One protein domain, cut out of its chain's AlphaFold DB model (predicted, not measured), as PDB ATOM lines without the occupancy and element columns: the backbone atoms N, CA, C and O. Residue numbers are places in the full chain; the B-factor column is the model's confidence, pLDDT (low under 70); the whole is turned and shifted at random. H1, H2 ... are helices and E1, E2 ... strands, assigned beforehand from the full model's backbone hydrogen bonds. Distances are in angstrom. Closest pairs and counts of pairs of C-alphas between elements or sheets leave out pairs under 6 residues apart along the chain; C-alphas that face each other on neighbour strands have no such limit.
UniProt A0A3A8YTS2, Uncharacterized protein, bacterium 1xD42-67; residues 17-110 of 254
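This is residues 17 to 110 of the 254 residues of an uncharacterized protein of bacterium 1xD42-67 (UniProt A0A3A8YTS2). Look first for a twisted wall of four antiparallel strands with one helix, H2, packed across one of its faces and the other face bare of named helices. A second helix, H1, leads away from this two-layer body as an arm, and its residues 17 to 28 stick out free. The printed part has 94 residues, with two named helices and then four named strands along it, H1 H2 E1 E2 E3 E4; the sheet's order is E1 - E2 - E3 - E4, and the class is mixed, helices and strands. The whole is only just loose, close to compact, with a radius of gyration of the C-alphas of 15.3 A, and it spans 52 by 25 by 22 A, a rod whose length includes the free arm.

Start in the sheet with E2, residues 69 to 79, the longest strand: find C-alpha 69 at (234.712, 186.121, 194.675) and run 27.7 A to C-alpha 79. E1 is residues 52 to 59, 19.8 A long, and bends by 61 degrees at residue 55. E3 is residues 87 to 94, 21.9 A, and E4 is residues 103 to 108, ending at C-alpha 108 at (229.811, 173.224, 186.038). H2 is residues 37 to 48, 16.5 A long. H1 is residues 17 to 31; find C-alpha 17 at (255.511, 203.566, 187.628), from where the helix runs 20.5 A.

The sheet is a meander, each strand the antiparallel neighbour of the one before, and its three successive pairs are hairpins. Between E1 and E2, at 152 degrees, look at N 55 and O 76, 2.8 A apart. Between E2 and E3, at 159 degrees, N 73 and O 91 are 2.8 A apart. Between E3 and E4, at 171 degrees, N 90 and O 107 are 2.7 A apart; these three pairs are within hydrogen-bond range. H2 is on the sheet at a height of 6.5 A and runs across the strands, at 67 degrees to E2 on the local plane. It lies over E2, but only just, with 3 of its 12 C-alphas falling there. The closest C-alphas of H2 and E1 are those of Lys 41 and Phe 52, 6.2 A apart. H2 and E4 are near each other, with 9 pairs of C-alphas within 10 A. H1 is not on the sheet, and H1 and H2 are apart. In H1 and H2 every O i to N i+4 pair is within hydrogen-bond range.

The two C-alphas farthest apart are those of Ala 17 and Asp 84, at 52.8 A. Without residues 17 to 28 the body spans 42 by 24 by 22 A. The printed part has no cut, and no link is long. The mean pLDDT of the printed part is 85.4; look for values under 70 at residues 17 to 18, 25 to 34 and 98 to 100.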
ATOM      1  N   ALA A  17     255.644 205.012 187.439       61.22
ATOM      2  CA  ALA A  17     255.511 203.566 187.628       61.22
ATOM      3  C   ALA A  17     254.097 203.163 188.085       61.22
ATOM      4  O   ALA A  17     253.604 202.110 187.700       61.22
ATOM      5  N   LEU A  18     253.425 204.020 188.859       65.50
ATOM      6  CA  LEU A  18     252.060 203.805 189.353       65.50
ATOM      7  C   LEU A  18     250.996 203.726 188.240       65.50
ATOM      8  O   LEU A  18     250.246 202.752 188.238       65.50
ATOM      9  N   PRO A  19     250.912 204.669 187.280       70.88
ATOM     10  CA  PRO A  19     249.928 204.586 186.202       70.88
ATOM     11  C   PRO A  19     250.217 203.440 185.226       70.88
ATOM     12  O   PRO A  19     249.276 202.822 184.740       70.88
ATOM     13  N   ILE A  20     251.489 203.104 184.977       76.06
ATOM     14  CA  ILE A  20     251.860 201.951 184.140       76.06
ATOM     15  C   ILE A  20     251.473 200.645 184.836       76.06
ATOM     16  O   ILE A  20     250.867 199.781 184.215       76.06
ATOM     17  N   LEU A  21     251.754 200.515 186.134       74.31
ATOM     18  CA  LEU A  21     251.349 199.352 186.919       74.31
ATOM     19  C   LEU A  21     249.823 199.227 186.994       74.31
ATOM     20  O   LEU A  21     249.304 198.129 186.837       74.31
ATOM     21  N   ALA A  22     249.099 200.336 187.170       74.31
ATOM     22  CA  ALA A  22     247.637 200.354 187.159       74.31
ATOM     23  C   ALA A  22     247.061 199.993 185.781       74.31
ATOM     24  O   ALA A  22     246.082 199.258 185.709       74.31
ATOM     25  N   ALA A  23     247.677 200.454 184.689       72.12
ATOM     26  CA  ALA A  23     247.280 200.101 183.330       72.12
ATOM     27  C   ALA A  23     247.573 198.627 183.014       72.12
ATOM     28  O   ALA A  23     246.724 197.952 182.442       72.12
ATOM     29  N   VAL A  24     248.724 198.099 183.438       70.00
ATOM     30  CA  VAL A  24     249.063 196.674 183.317       70.00
ATOM     31  C   VAL A  24     248.112 195.829 184.161       70.00
ATOM     32  O   VAL A  24     247.576 194.856 183.652       70.00
ATOM     33  N   LEU A  25     247.811 196.224 185.400       61.66
ATOM     34  CA  LEU A  25     246.801 195.571 186.239       61.66
ATOM     35  C   LEU A  25     245.405 195.636 185.616       61.66
ATOM     36  O   LEU A  25     244.690 194.647 185.655       61.66
ATOM     37  N   ALA A  26     245.015 196.756 185.007       56.75
ATOM     38  CA  ALA A  26     243.729 196.881 184.326       56.75
ATOM     39  C   ALA A  26     243.660 195.986 183.080       56.75
ATOM     40  O   ALA A  26     242.674 195.280 182.891       56.75
ATOM     41  N   VAL A  27     244.718 195.954 182.264       53.81
ATOM     42  CA  VAL A  27     244.820 195.068 181.095       53.81
ATOM     43  C   VAL A  27     244.863 193.603 181.521       53.81
ATOM     44  O   VAL A  27     244.208 192.786 180.884       53.81
ATOM     45  N   LEU A  28     245.542 193.260 182.618       53.47
ATOM     46  CA  LEU A  28     245.508 191.922 183.210       53.47
ATOM     47  C   LEU A  28     244.094 191.596 183.715       53.47
ATOM     48  O   LEU A  28     243.539 190.585 183.325       53.47
ATOM     49  N   CYS A  29     243.421 192.469 184.459       52.31
ATOM     50  CA  CYS A  29     242.039 192.242 184.901       52.31
ATOM     51  C   CYS A  29     241.026 192.106 183.744       52.31
ATOM     52  O   CYS A  29     240.005 191.438 183.900       52.31
ATOM     53  N   ILE A  30     241.284 192.738 182.592       49.91
ATOM     54  CA  ILE A  30     240.445 192.640 181.384       49.91
ATOM     55  C   ILE A  30     240.782 191.377 180.572       49.91
ATOM     56  O   ILE A  30     239.873 190.695 180.103       49.91
ATOM     57  N   SER A  31     242.067 191.042 180.431       43.81
ATOM     58  CA  SER A  31     242.550 189.890 179.644       43.81
ATOM     59  C   SER A  31     242.409 188.564 180.396       43.81
ATOM     60  O   SER A  31     242.228 187.522 179.779       43.81
ATOM     61  N   PHE A  32     242.435 188.619 181.727       52.72
ATOM     62  CA  PHE A  32     242.171 187.521 182.653       52.72
ATOM     63  C   PHE A  32     240.750 187.628 183.221       52.72
ATOM     64  O   PHE A  32     240.491 187.195 184.331       52.72
ATOM     65  N   GLY A  33     239.794 188.235 182.511       57.69
ATOM     66  CA  GLY A  33     238.389 188.193 182.922       57.69
ATOM     67  C   GLY A  33     237.856 186.748 182.997       57.69
ATOM     68  O   GLY A  33     238.460 185.838 182.429       57.69
ATOM     69  N   PRO A  34     236.729 186.494 183.688       68.62
ATOM     70  CA  PRO A  34     236.102 185.174 183.668       68.62
ATOM     71  C   PRO A  34     235.801 184.740 182.221       68.62
ATOM     72  O   PRO A  34     235.479 185.588 181.381       68.62
ATOM     73  N   SER A  35     235.939 183.437 181.949       77.69
ATOM     74  CA  SER A  35     236.062 182.826 180.614       77.69
ATOM     75  C   SER A  35     235.066 183.349 179.572       77.69
ATOM     76  O   SER A  35     233.931 183.696 179.873       77.69
ATOM     77  N   SER A  36     235.447 183.381 178.295       88.12
ATOM     78  CA  SER A  36     234.496 183.656 177.206       88.12
ATOM     79  C   SER A  36     233.552 182.465 176.963       88.12
ATOM     80  O   SER A  36     233.788 181.362 177.458       88.12
ATOM     81  N   ARG A  37     232.500 182.649 176.144       92.81
ATOM     82  CA  ARG A  37     231.635 181.534 175.695       92.81
ATOM     83  C   ARG A  37     232.448 180.429 175.014       92.81
ATOM     84  O   ARG A  37     232.227 179.256 175.287       92.81
ATOM     85  N   SER A  38     233.403 180.801 174.160       90.31
ATOM     86  CA  SER A  38     234.262 179.844 173.455       90.31
ATOM     87  C   SER A  38     235.182 179.087 174.410       90.31
ATOM     88  O   SER A  38     235.307 177.874 174.283       90.31
ATOM     89  N   ALA A  39     235.766 179.778 175.394       91.31
ATOM     90  CA  ALA A  39     236.613 179.148 176.405       91.31
ATOM     91  C   ALA A  39     235.816 178.185 177.300       91.31
ATOM     92  O   ALA A  39     236.270 177.074 177.549       91.31
ATOM     93  N   MET A  40     234.599 178.558 177.718       94.31
ATOM     94  CA  MET A  40     233.720 177.657 178.475       94.31
ATOM     95  C   MET A  40     233.316 176.430 177.646       94.31
ATOM     96  O   MET A  40     233.365 175.305 178.132       94.31
ATOM     97  N   LYS A  41     232.981 176.621 176.364       94.69
ATOM     98  CA  LYS A  41     232.696 175.500 175.462       94.69
ATOM     99  C   LYS A  41     233.896 174.549 175.344       94.69
ATOM    100  O   LYS A  41     233.711 173.335 175.363       94.69
ATOM    101  N   GLN A  42     235.104 175.093 175.203       93.19
ATOM    102  CA  GLN A  42     236.330 174.303 175.129       93.19
ATOM    103  C   GLN A  42     236.571 173.520 176.423       93.19
ATOM    104  O   GLN A  42     236.803 172.319 176.341       93.19
ATOM    105  N   TYR A  43     236.431 174.167 177.583       92.75
ATOM    106  CA  TYR A  43     236.533 173.525 178.896       92.75
ATOM    107  C   TYR A  43     235.591 172.320 179.021       92.75
ATOM    108  O   TYR A  43     236.039 171.222 179.339       92.75
ATOM    109  N   LEU A  44     234.304 172.493 178.701       94.62
ATOM    110  CA  LEU A  44     233.321 171.407 178.782       94.62
ATOM    111  C   LEU A  44     233.670 170.253 177.832       94.62
ATOM    112  O   LEU A  44     233.563 169.086 178.199       94.62
ATOM    113  N   ARG A  45     234.140 170.569 176.620       94.62
ATOM    114  CA  ARG A  45     234.569 169.554 175.653       94.62
ATOM    115  C   ARG A  45     235.798 168.783 176.120       94.62
ATOM    116  O   ARG A  45     235.843 167.573 175.943       94.62
ATOM    117  N   GLU A  46     236.785 169.466 176.687       92.12
ATOM    118  CA  GLU A  46     237.987 168.832 177.234       92.12
ATOM    119  C   GLU A  46     237.650 167.953 178.441       92.12
ATOM    120  O   GLU A  46     238.171 166.846 178.549       92.12
ATOM    121  N   ARG A  47     236.737 168.409 179.304       89.75
ATOM    122  CA  ARG A  47     236.309 167.675 180.499       89.75
ATOM    123  C   ARG A  47     235.507 166.415 180.171       89.75
ATOM    124  O   ARG A  47     235.740 165.381 180.789       89.75
ATOM    125  N   TYR A  48     234.579 166.496 179.219       90.94
ATOM    126  CA  TYR A  48     233.600 165.431 178.961       90.94
ATOM    127  C   TYR A  48     233.781 164.704 177.626       90.94
ATOM    128  O   TYR A  48     233.007 163.803 177.312       90.94
ATOM    129  N   GLY A  49     234.752 165.101 176.800       92.44
ATOM    130  CA  GLY A  49     234.996 164.482 175.493       92.44
ATOM    131  C   GLY A  49     233.838 164.626 174.496       92.44
ATOM    132  O   GLY A  49     233.790 163.893 173.511       92.44
ATOM    133  N   ARG A  50     232.902 165.557 174.731       93.94
ATOM    134  CA  ARG A  50     231.683 165.746 173.924       93.94
ATOM    135  C   ARG A  50     231.434 167.210 173.574       93.94
ATOM    136  O   ARG A  50     231.978 168.122 174.190       93.94
ATOM    137  N   GLU A  51     230.605 167.448 172.563       96.62
ATOM    138  CA  GLU A  51     230.281 168.803 172.111       96.62
ATOM    139  C   GLU A  51     229.117 169.412 172.904       96.62
ATOM    140  O   GLU A  51     228.060 168.804 173.058       96.62
ATOM    141  N   PHE A  52     229.293 170.666 173.320       97.12
ATOM    142  CA  PHE A  52     228.283 171.445 174.037       97.12
ATOM    143  C   PHE A  52     227.931 172.733 173.299       97.12
ATOM    144  O   PHE A  52     228.719 173.280 172.513       97.12
ATOM    145  N   VAL A  53     226.749 173.255 173.603       97.00
ATOM    146  CA  VAL A  53     226.289 174.570 173.174       97.00
ATOM    147  C   VAL A  53     226.121 175.444 174.407       97.00
ATOM    148  O   VAL A  53     225.429 175.086 175.353       97.00
ATOM    149  N   ILE A  54     226.746 176.621 174.388       97.25
ATOM    150  CA  ILE A  54     226.455 177.667 175.368       97.25
ATOM    151  C   ILE A  54     225.181 178.367 174.905       97.25
ATOM    152  O   ILE A  54     225.149 178.873 173.782       97.25
ATOM    153  N   LEU A  55     224.156 178.402 175.747       96.31
ATOM    154  CA  LEU A  55     222.870 179.040 175.477       96.31
ATOM    155  C   LEU A  55     222.947 180.516 175.885       96.31
ATOM    156  O   LEU A  55     222.921 181.411 175.037       96.31
ATOM    157  N   SER A  56     223.215 180.782 177.161       95.25
ATOM    158  CA  SER A  56     223.345 182.126 177.734       95.25
ATOM    159  C   SER A  56     224.737 182.339 178.341       95.25
ATOM    160  O   SER A  56     225.487 181.397 178.597       95.25
ATOM    161  N   SER A  57     225.124 183.601 178.515       94.50
ATOM    162  CA  SER A  57     226.328 183.961 179.263       94.50
ATOM    163  C   SER A  57     226.143 185.329 179.883       94.50
ATOM    164  O   SER A  57     225.907 186.299 179.163       94.50
ATOM    165  N   GLU A  58     226.303 185.404 181.196       92.75
ATOM    166  CA  GLU A  58     226.026 186.606 181.969       92.75
ATOM    167  C   GLU A  58     227.191 186.897 182.903       92.75
ATOM    168  O   GLU A  58     227.720 186.013 183.577       92.75
ATOM    169  N   LYS A  59     227.639 188.154 182.924       92.25
ATOM    170  CA  LYS A  59     228.604 188.598 183.926       92.25
ATOM    171  C   LYS A  59     227.845 188.844 185.224       92.25
ATOM    172  O   LYS A  59     226.873 189.593 185.214       92.25
ATOM    173  N   VAL A  60     228.316 188.262 186.321       92.06
ATOM    174  CA  VAL A  60     227.661 188.407 187.622       92.06
ATOM    175  C   VAL A  60     227.885 189.835 188.144       92.06
ATOM    176  O   VAL A  60     229.039 190.288 188.182       92.06
ATOM    177  N   PRO A  61     226.817 190.567 188.511       92.06
ATOM    178  CA  PRO A  61     226.922 191.866 189.169       92.06
ATOM    179  C   PRO A  61     227.721 191.779 190.470       92.06
ATOM    180  O   PRO A  61     227.696 190.763 191.159       92.06
ATOM    181  N   ARG A  62     228.449 192.846 190.817       89.56
ATOM    182  CA  ARG A  62     229.373 192.840 191.965       89.56
ATOM    183  C   ARG A  62     228.662 192.583 193.299       89.56
ATOM    184  O   ARG A  62     229.237 191.954 194.178       89.56
ATOM    185  N   ASP A  63     227.447 193.089 193.433       93.31
ATOM    186  CA  ASP A  63     226.546 192.924 194.575       93.31
ATOM    187  C   ASP A  63     225.968 191.506 194.699       93.31
ATOM    188  O   ASP A  63     225.522 191.133 195.778       93.31
ATOM    189  N   LEU A  64     226.044 190.703 193.634       94.56
ATOM    190  CA  LEU A  64     225.598 189.308 193.599       94.56
ATOM    191  C   LEU A  64     226.764 188.308 193.584       94.56
ATOM    192  O   LEU A  64     226.570 187.126 193.296       94.56
ATOM    193  N   LEU A  65     227.989 188.759 193.865       93.44
ATOM    194  CA  LEU A  65     229.143 187.871 193.990       93.44
ATOM    195  C   LEU A  65     229.137 187.163 195.346       93.44
ATOM    196  O   LEU A  65     228.863 187.756 196.388       93.44
ATOM    197  N   GLY A  66     229.487 185.880 195.326       91.88
ATOM    198  CA  GLY A  66     229.676 185.081 196.525       91.88
ATOM    199  C   GLY A  66     230.870 185.555 197.354       91.88
ATOM    200  O   GLY A  66     231.727 186.330 196.917       91.88
ATOM    201  N   HIS A  67     230.950 185.055 198.586       90.56
ATOM    202  CA  HIS A  67     232.047 185.381 199.488       90.56
ATOM    203  C   HIS A  67     233.409 185.053 198.849       90.56
ATOM    204  O   HIS A  67     233.593 183.973 198.290       90.56
ATOM    205  N   ARG A  68     234.364 185.992 198.946       90.00
ATOM    206  CA  ARG A  68     235.730 185.891 198.386       90.00
ATOM    207  C   ARG A  68     235.812 185.782 196.860       90.00
ATOM    208  O   ARG A  68     236.889 185.495 196.344       90.00
ATOM    209  N   VAL A  69     234.727 186.060 196.140       91.31
ATOM    210  CA  VAL A  69     234.712 186.121 194.675       91.31
ATOM    211  C   VAL A  69     234.923 187.562 194.213       91.31
ATOM    212  O   VAL A  69     234.229 188.479 194.642       91.31
ATOM    213  N   TYR A  70     235.882 187.768 193.314       90.44
ATOM    214  CA  TYR A  70     236.219 189.083 192.758       90.44
ATOM    215  C   TYR A  70     235.498 189.375 191.444       90.44
ATOM    216  O   TYR A  70     235.199 190.526 191.128       90.44
ATOM    217  N   SER A  71     235.260 188.336 190.648       91.88
ATOM    218  CA  SER A  71     234.599 188.430 189.352       91.88
ATOM    219  C   SER A  71     234.098 187.053 188.963       91.88
ATOM    220  O   SER A  71     234.832 186.077 189.109       91.88
ATOM    221  N   ALA A  72     232.878 186.972 188.446       93.75
ATOM    222  CA  ALA A  72     232.303 185.734 187.953       93.75
ATOM    223  C   ALA A  72     231.520 185.980 186.664       93.75
ATOM    224  O   ALA A  72     230.998 187.070 186.406       93.75
ATOM    225  N   ARG A  73     231.442 184.939 185.847       95.06
ATOM    226  CA  ARG A  73     230.537 184.837 184.712       95.06
ATOM    227  C   ARG A  73     229.855 183.486 184.785       95.06
ATOM    228  O   ARG A  73     230.527 182.473 184.970       95.06
ATOM    229  N   THR A  74     228.544 183.491 184.636       95.50
ATOM    230  CA  THR A  74     227.710 182.296 184.599       95.50
ATOM    231  C   THR A  74     227.294 182.006 183.165       95.50
ATOM    232  O   THR A  74     227.312 182.873 182.283       95.50
ATOM    233  N   PHE A  75     226.968 180.749 182.919       96.00
ATOM    234  CA  PHE A  75     226.568 180.227 181.627       96.00
ATOM    235  C   PHE A  75     225.439 179.235 181.850       96.00
ATOM    236  O   PHE A  75     225.482 178.458 182.802       96.00
ATOM    237  N   THR A  76     224.476 179.217 180.939       96.94
ATOM    238  CA  THR A  76     223.627 178.044 180.740       96.94
ATOM    239  C   THR A  76     224.142 177.311 179.514       96.94
ATOM    240  O   THR A  76     224.382 177.933 178.474       96.94
ATOM    241  N   ALA A  77     224.325 176.005 179.631       97.06
ATOM    242  CA  ALA A  77     224.817 175.143 178.573       97.06
ATOM    243  C   ALA A  77     223.916 173.915 178.427       97.06
ATOM    244  O   ALA A  77     223.117 173.608 179.308       97.06
ATOM    245  N   ALA A  78     224.035 173.239 177.293       97.44
ATOM    246  CA  ALA A  78     223.431 171.936 177.060       97.44
ATOM    247  C   ALA A  78     224.353 171.112 176.151       97.44
ATOM    248  O   ALA A  78     225.076 171.696 175.322       97.44
ATOM    249  N   PRO A  79     224.365 169.778 176.277       96.31
ATOM    250  CA  PRO A  79     224.960 168.926 175.263       96.31
ATOM    251  C   PRO A  79     224.335 169.167 173.889       96.31
ATOM    252  O   PRO A  79     223.147 169.456 173.764       96.31
ATOM    253  N   LYS A  80     225.136 169.065 172.827       95.88
ATOM    254  CA  LYS A  80     224.639 169.302 171.462       95.88
ATOM    255  C   LYS A  80     223.632 168.233 171.009       95.88
ATOM    256  O   LYS A  80     222.768 168.515 170.187       95.88
ATOM    257  N   ASP A  81     223.802 167.021 171.510       95.06
ATOM    258  CA  ASP A  81     223.029 165.810 171.235       95.06
ATOM    259  C   ASP A  81     221.865 165.582 172.216       95.06
ATOM    260  O   ASP A  81     220.982 164.790 171.907       95.06
ATOM    261  N   ASP A  82     221.823 166.306 173.339       94.50
ATOM    262  CA  ASP A  82     220.702 166.317 174.290       94.50
ATOM    263  C   ASP A  82     220.416 167.760 174.758       94.50
ATOM    264  O   ASP A  82     220.892 168.190 175.809       94.50
ATOM    265  N   PRO A  83     219.686 168.560 173.958       92.50
ATOM    266  CA  PRO A  83     219.443 169.972 174.258       92.50
ATOM    267  C   PRO A  83     218.472 170.206 175.429       92.50
ATOM    268  O   PRO A  83     218.378 171.340 175.918       92.50
ATOM    269  N   ASP A  84     217.749 169.169 175.862       93.56
ATOM    270  CA  ASP A  84     216.799 169.245 176.974       93.56
ATOM    271  C   ASP A  84     217.517 169.174 178.327       93.56
ATOM    272  O   ASP A  84     217.061 169.774 179.304       93.56
ATOM    273  N   LEU A  85     218.696 168.544 178.375       93.50
ATOM    274  CA  LEU A  85     219.572 168.527 179.544       93.50
ATOM    275  C   LEU A  85     220.347 169.849 179.679       93.50
ATOM    276  O   LEU A  85     221.539 169.963 179.375       93.50
ATOM    277  N   ARG A  86     219.643 170.886 180.134       95.75
ATOM    278  CA  ARG A  86     220.233 172.199 180.416       95.75
ATOM    279  C   ARG A  86     220.872 172.217 181.793       95.75
ATOM    280  O   ARG A  86     220.219 171.922 182.782       95.75
ATOM    281  N   PHE A  87     222.107 172.687 181.857       95.25
ATOM    282  CA  PHE A  87     222.865 172.810 183.095       95.25
ATOM    283  C   PHE A  87     223.564 174.167 183.176       95.25
ATOM    284  O   PHE A  87     223.608 174.943 182.211       95.25
ATOM    285  N   PHE A  88     224.116 174.465 184.345       95.75
ATOM    286  CA  PHE A  88     224.805 175.713 184.610       95.75
ATOM    287  C   PHE A  88     226.311 175.507 184.664       95.75
ATOM    288  O   PHE A  88     226.812 174.488 185.122       95.75
ATOM    289  N   ALA A  89     227.051 176.511 184.215       95.75
ATOM    290  CA  ALA A  89     228.491 176.571 184.383       95.75
ATOM    291  C   ALA A  89     228.913 177.967 184.819       95.75
ATOM    292  O   ALA A  89     228.192 178.952 184.641       95.75
ATOM    293  N   SER A  90     230.097 178.069 185.397       94.94
ATOM    294  CA  SER A  90     230.655 179.323 185.861       94.94
ATOM    295  C   SER A  90     232.158 179.365 185.662       94.94
ATOM    296  O   SER A  90     232.856 178.355 185.701       94.94
ATOM    297  N   SER A  91     232.653 180.573 185.442       94.62
ATOM    298  CA  SER A  91     234.067 180.886 185.505       94.62
ATOM    299  C   SER A  91     234.241 182.077 186.422       94.62
ATOM    300  O   SER A  91     233.528 183.073 186.273       94.62
ATOM    301  N   TYR A  92     235.147 181.981 187.386       92.81
ATOM    302  CA  TYR A  92     235.278 183.002 188.410       92.81
ATOM    303  C   TYR A  92     236.689 183.097 188.974       92.81
ATOM    304  O   TYR A  92     237.506 182.190 188.846       92.81
ATOM    305  N   TRP A  93     236.953 184.237 189.600       90.56
ATOM    306  CA  TRP A  93     238.184 184.521 190.317       90.56
ATOM    307  C   TRP A  93     237.878 184.651 191.792       90.56
ATOM    308  O   TRP A  93     237.062 185.497 192.173       90.56
ATOM    309  N   ALA A  94     238.530 183.841 192.612       89.88
ATOM    310  CA  ALA A  94     238.329 183.850 194.052       89.88
ATOM    311  C   ALA A  94     239.649 183.708 194.809       89.88
ATOM    312  O   ALA A  94     240.678 183.358 194.234       89.88
ATOM    313  N   THR A  95     239.617 184.029 196.100       87.62
ATOM    314  CA  THR A  95     240.719 183.766 197.032       87.62
ATOM    315  C   THR A  95     240.307 182.725 198.064       87.62
ATOM    316  O   THR A  95     239.191 182.766 198.584       87.62
ATOM    317  N   ASP A  96     241.246 181.861 198.442       79.94
ATOM    318  CA  ASP A  96     241.057 180.879 199.516       79.94
ATOM    319  C   ASP A  96     241.099 181.527 200.917       79.94
ATOM    320  O   ASP A  96     240.826 180.891 201.933       79.94
ATOM    321  N   GLY A  97     241.375 182.837 200.986       70.81
ATOM    322  CA  GLY A  97     241.184 183.703 202.152       70.81
ATOM    323  C   GLY A  97     242.299 183.725 203.194       70.81
ATOM    324  O   GLY A  97     242.225 184.545 204.103       70.81
ATOM    325  N   PHE A  98     243.339 182.895 203.062       62.53
ATOM    326  CA  PHE A  98     244.517 182.936 203.943       62.53
ATOM    327  C   PHE A  98     245.694 183.750 203.357       62.53
ATOM    328  O   PHE A  98     246.594 184.160 204.085       62.53
ATOM    329  N   TRP A  99     245.681 184.039 202.048       57.72
ATOM    330  CA  TRP A  99     246.714 184.816 201.343       57.72
ATOM    331  C   TRP A  99     246.099 185.528 200.119       57.72
ATOM    332  O   TRP A  99     245.158 184.978 199.545       57.72
ATOM    333  N   PRO A 100     246.601 186.694 199.651       68.19
ATOM    334  CA  PRO A 100     246.104 187.391 198.449       68.19
ATOM    335  C   PRO A 100     246.427 186.672 197.125       68.19
ATOM    336  O   PRO A 100     246.664 187.316 196.105       68.19
ATOM    337  N   VAL A 101     246.451 185.339 197.118       78.56
ATOM    338  CA  VAL A 101     246.469 184.574 195.877       78.56
ATOM    339  C   VAL A 101     245.041 184.528 195.348       78.56
ATOM    340  O   VAL A 101     244.095 184.184 196.063       78.56
ATOM    341  N   ILE A 102     244.900 184.965 194.102       85.00
ATOM    342  CA  ILE A 102     243.650 184.943 193.357       85.00
ATOM    343  C   ILE A 102     243.771 183.808 192.349       85.00
ATOM    344  O   ILE A 102     244.672 183.807 191.511       85.00
ATOM    345  N   HIS A 103     242.864 182.848 192.448       84.25
ATOM    346  CA  HIS A 103     242.816 181.673 191.594       84.25
ATOM    347  C   HIS A 103     241.671 181.795 190.597       84.25
ATOM    348  O   HIS A 103     240.619 182.368 190.902       84.25
ATOM    349  N   HIS A 104     241.894 181.256 189.401       87.50
ATOM    350  CA  HIS A 104     240.853 181.070 188.400       87.50
ATOM    351  C   HIS A 104     240.198 179.717 188.611       87.50
ATOM    352  O   HIS A 104     240.895 178.709 188.705       87.50
ATOM    353  N   TYR A 105     238.874 179.697 188.624       88.94
ATOM    354  CA  TYR A 105     238.100 178.473 188.704       88.94
ATOM    355  C   TYR A 105     237.124 178.398 187.537       88.94
ATOM    356  O   TYR A 105     236.541 179.403 187.110       88.94
ATOM    357  N   CYS A 106     236.924 177.176 187.063       90.50
ATOM    358  CA  CYS A 106     235.813 176.791 186.210       90.50
ATOM    359  C   CYS A 106     235.055 175.690 186.942       90.50
ATOM    360  O   CYS A 106     235.667 174.721 187.389       90.50
ATOM    361  N   ASN A 107     233.746 175.864 187.068       89.69
ATOM    362  CA  ASN A 107     232.868 174.856 187.637       89.69
ATOM    363  C   ASN A 107     231.625 174.704 186.766       89.69
ATOM    364  O   ASN A 107     231.206 175.662 186.113       89.69
ATOM    365  N   ASP A 108     231.023 173.530 186.779       92.75
ATOM    366  CA  ASP A 108     229.811 173.224 186.038       92.75
ATOM    367  C   ASP A 108     228.948 172.232 186.815       92.75
ATOM    368  O   ASP A 108     229.434 171.600 187.744       92.75
ATOM    369  N   SER A 109     227.665 172.180 186.469       92.25
ATOM    370  CA  SER A 109     226.663 171.340 187.120       92.25
ATOM    371  C   SER A 109     226.152 170.230 186.191       92.25
ATOM    372  O   SER A 109     224.988 169.842 186.292       92.25
ATOM    373  N   TYR A 110     226.937 169.816 185.188       92.00
ATOM    374  CA  TYR A 110     226.463 168.896 184.148       92.00
ATOM    375  C   TYR A 110     226.117 167.512 184.713       92.00
ATOM    376  O   TYR A 110     225.085 166.926 184.386       92.00
TER     377      TYR A 110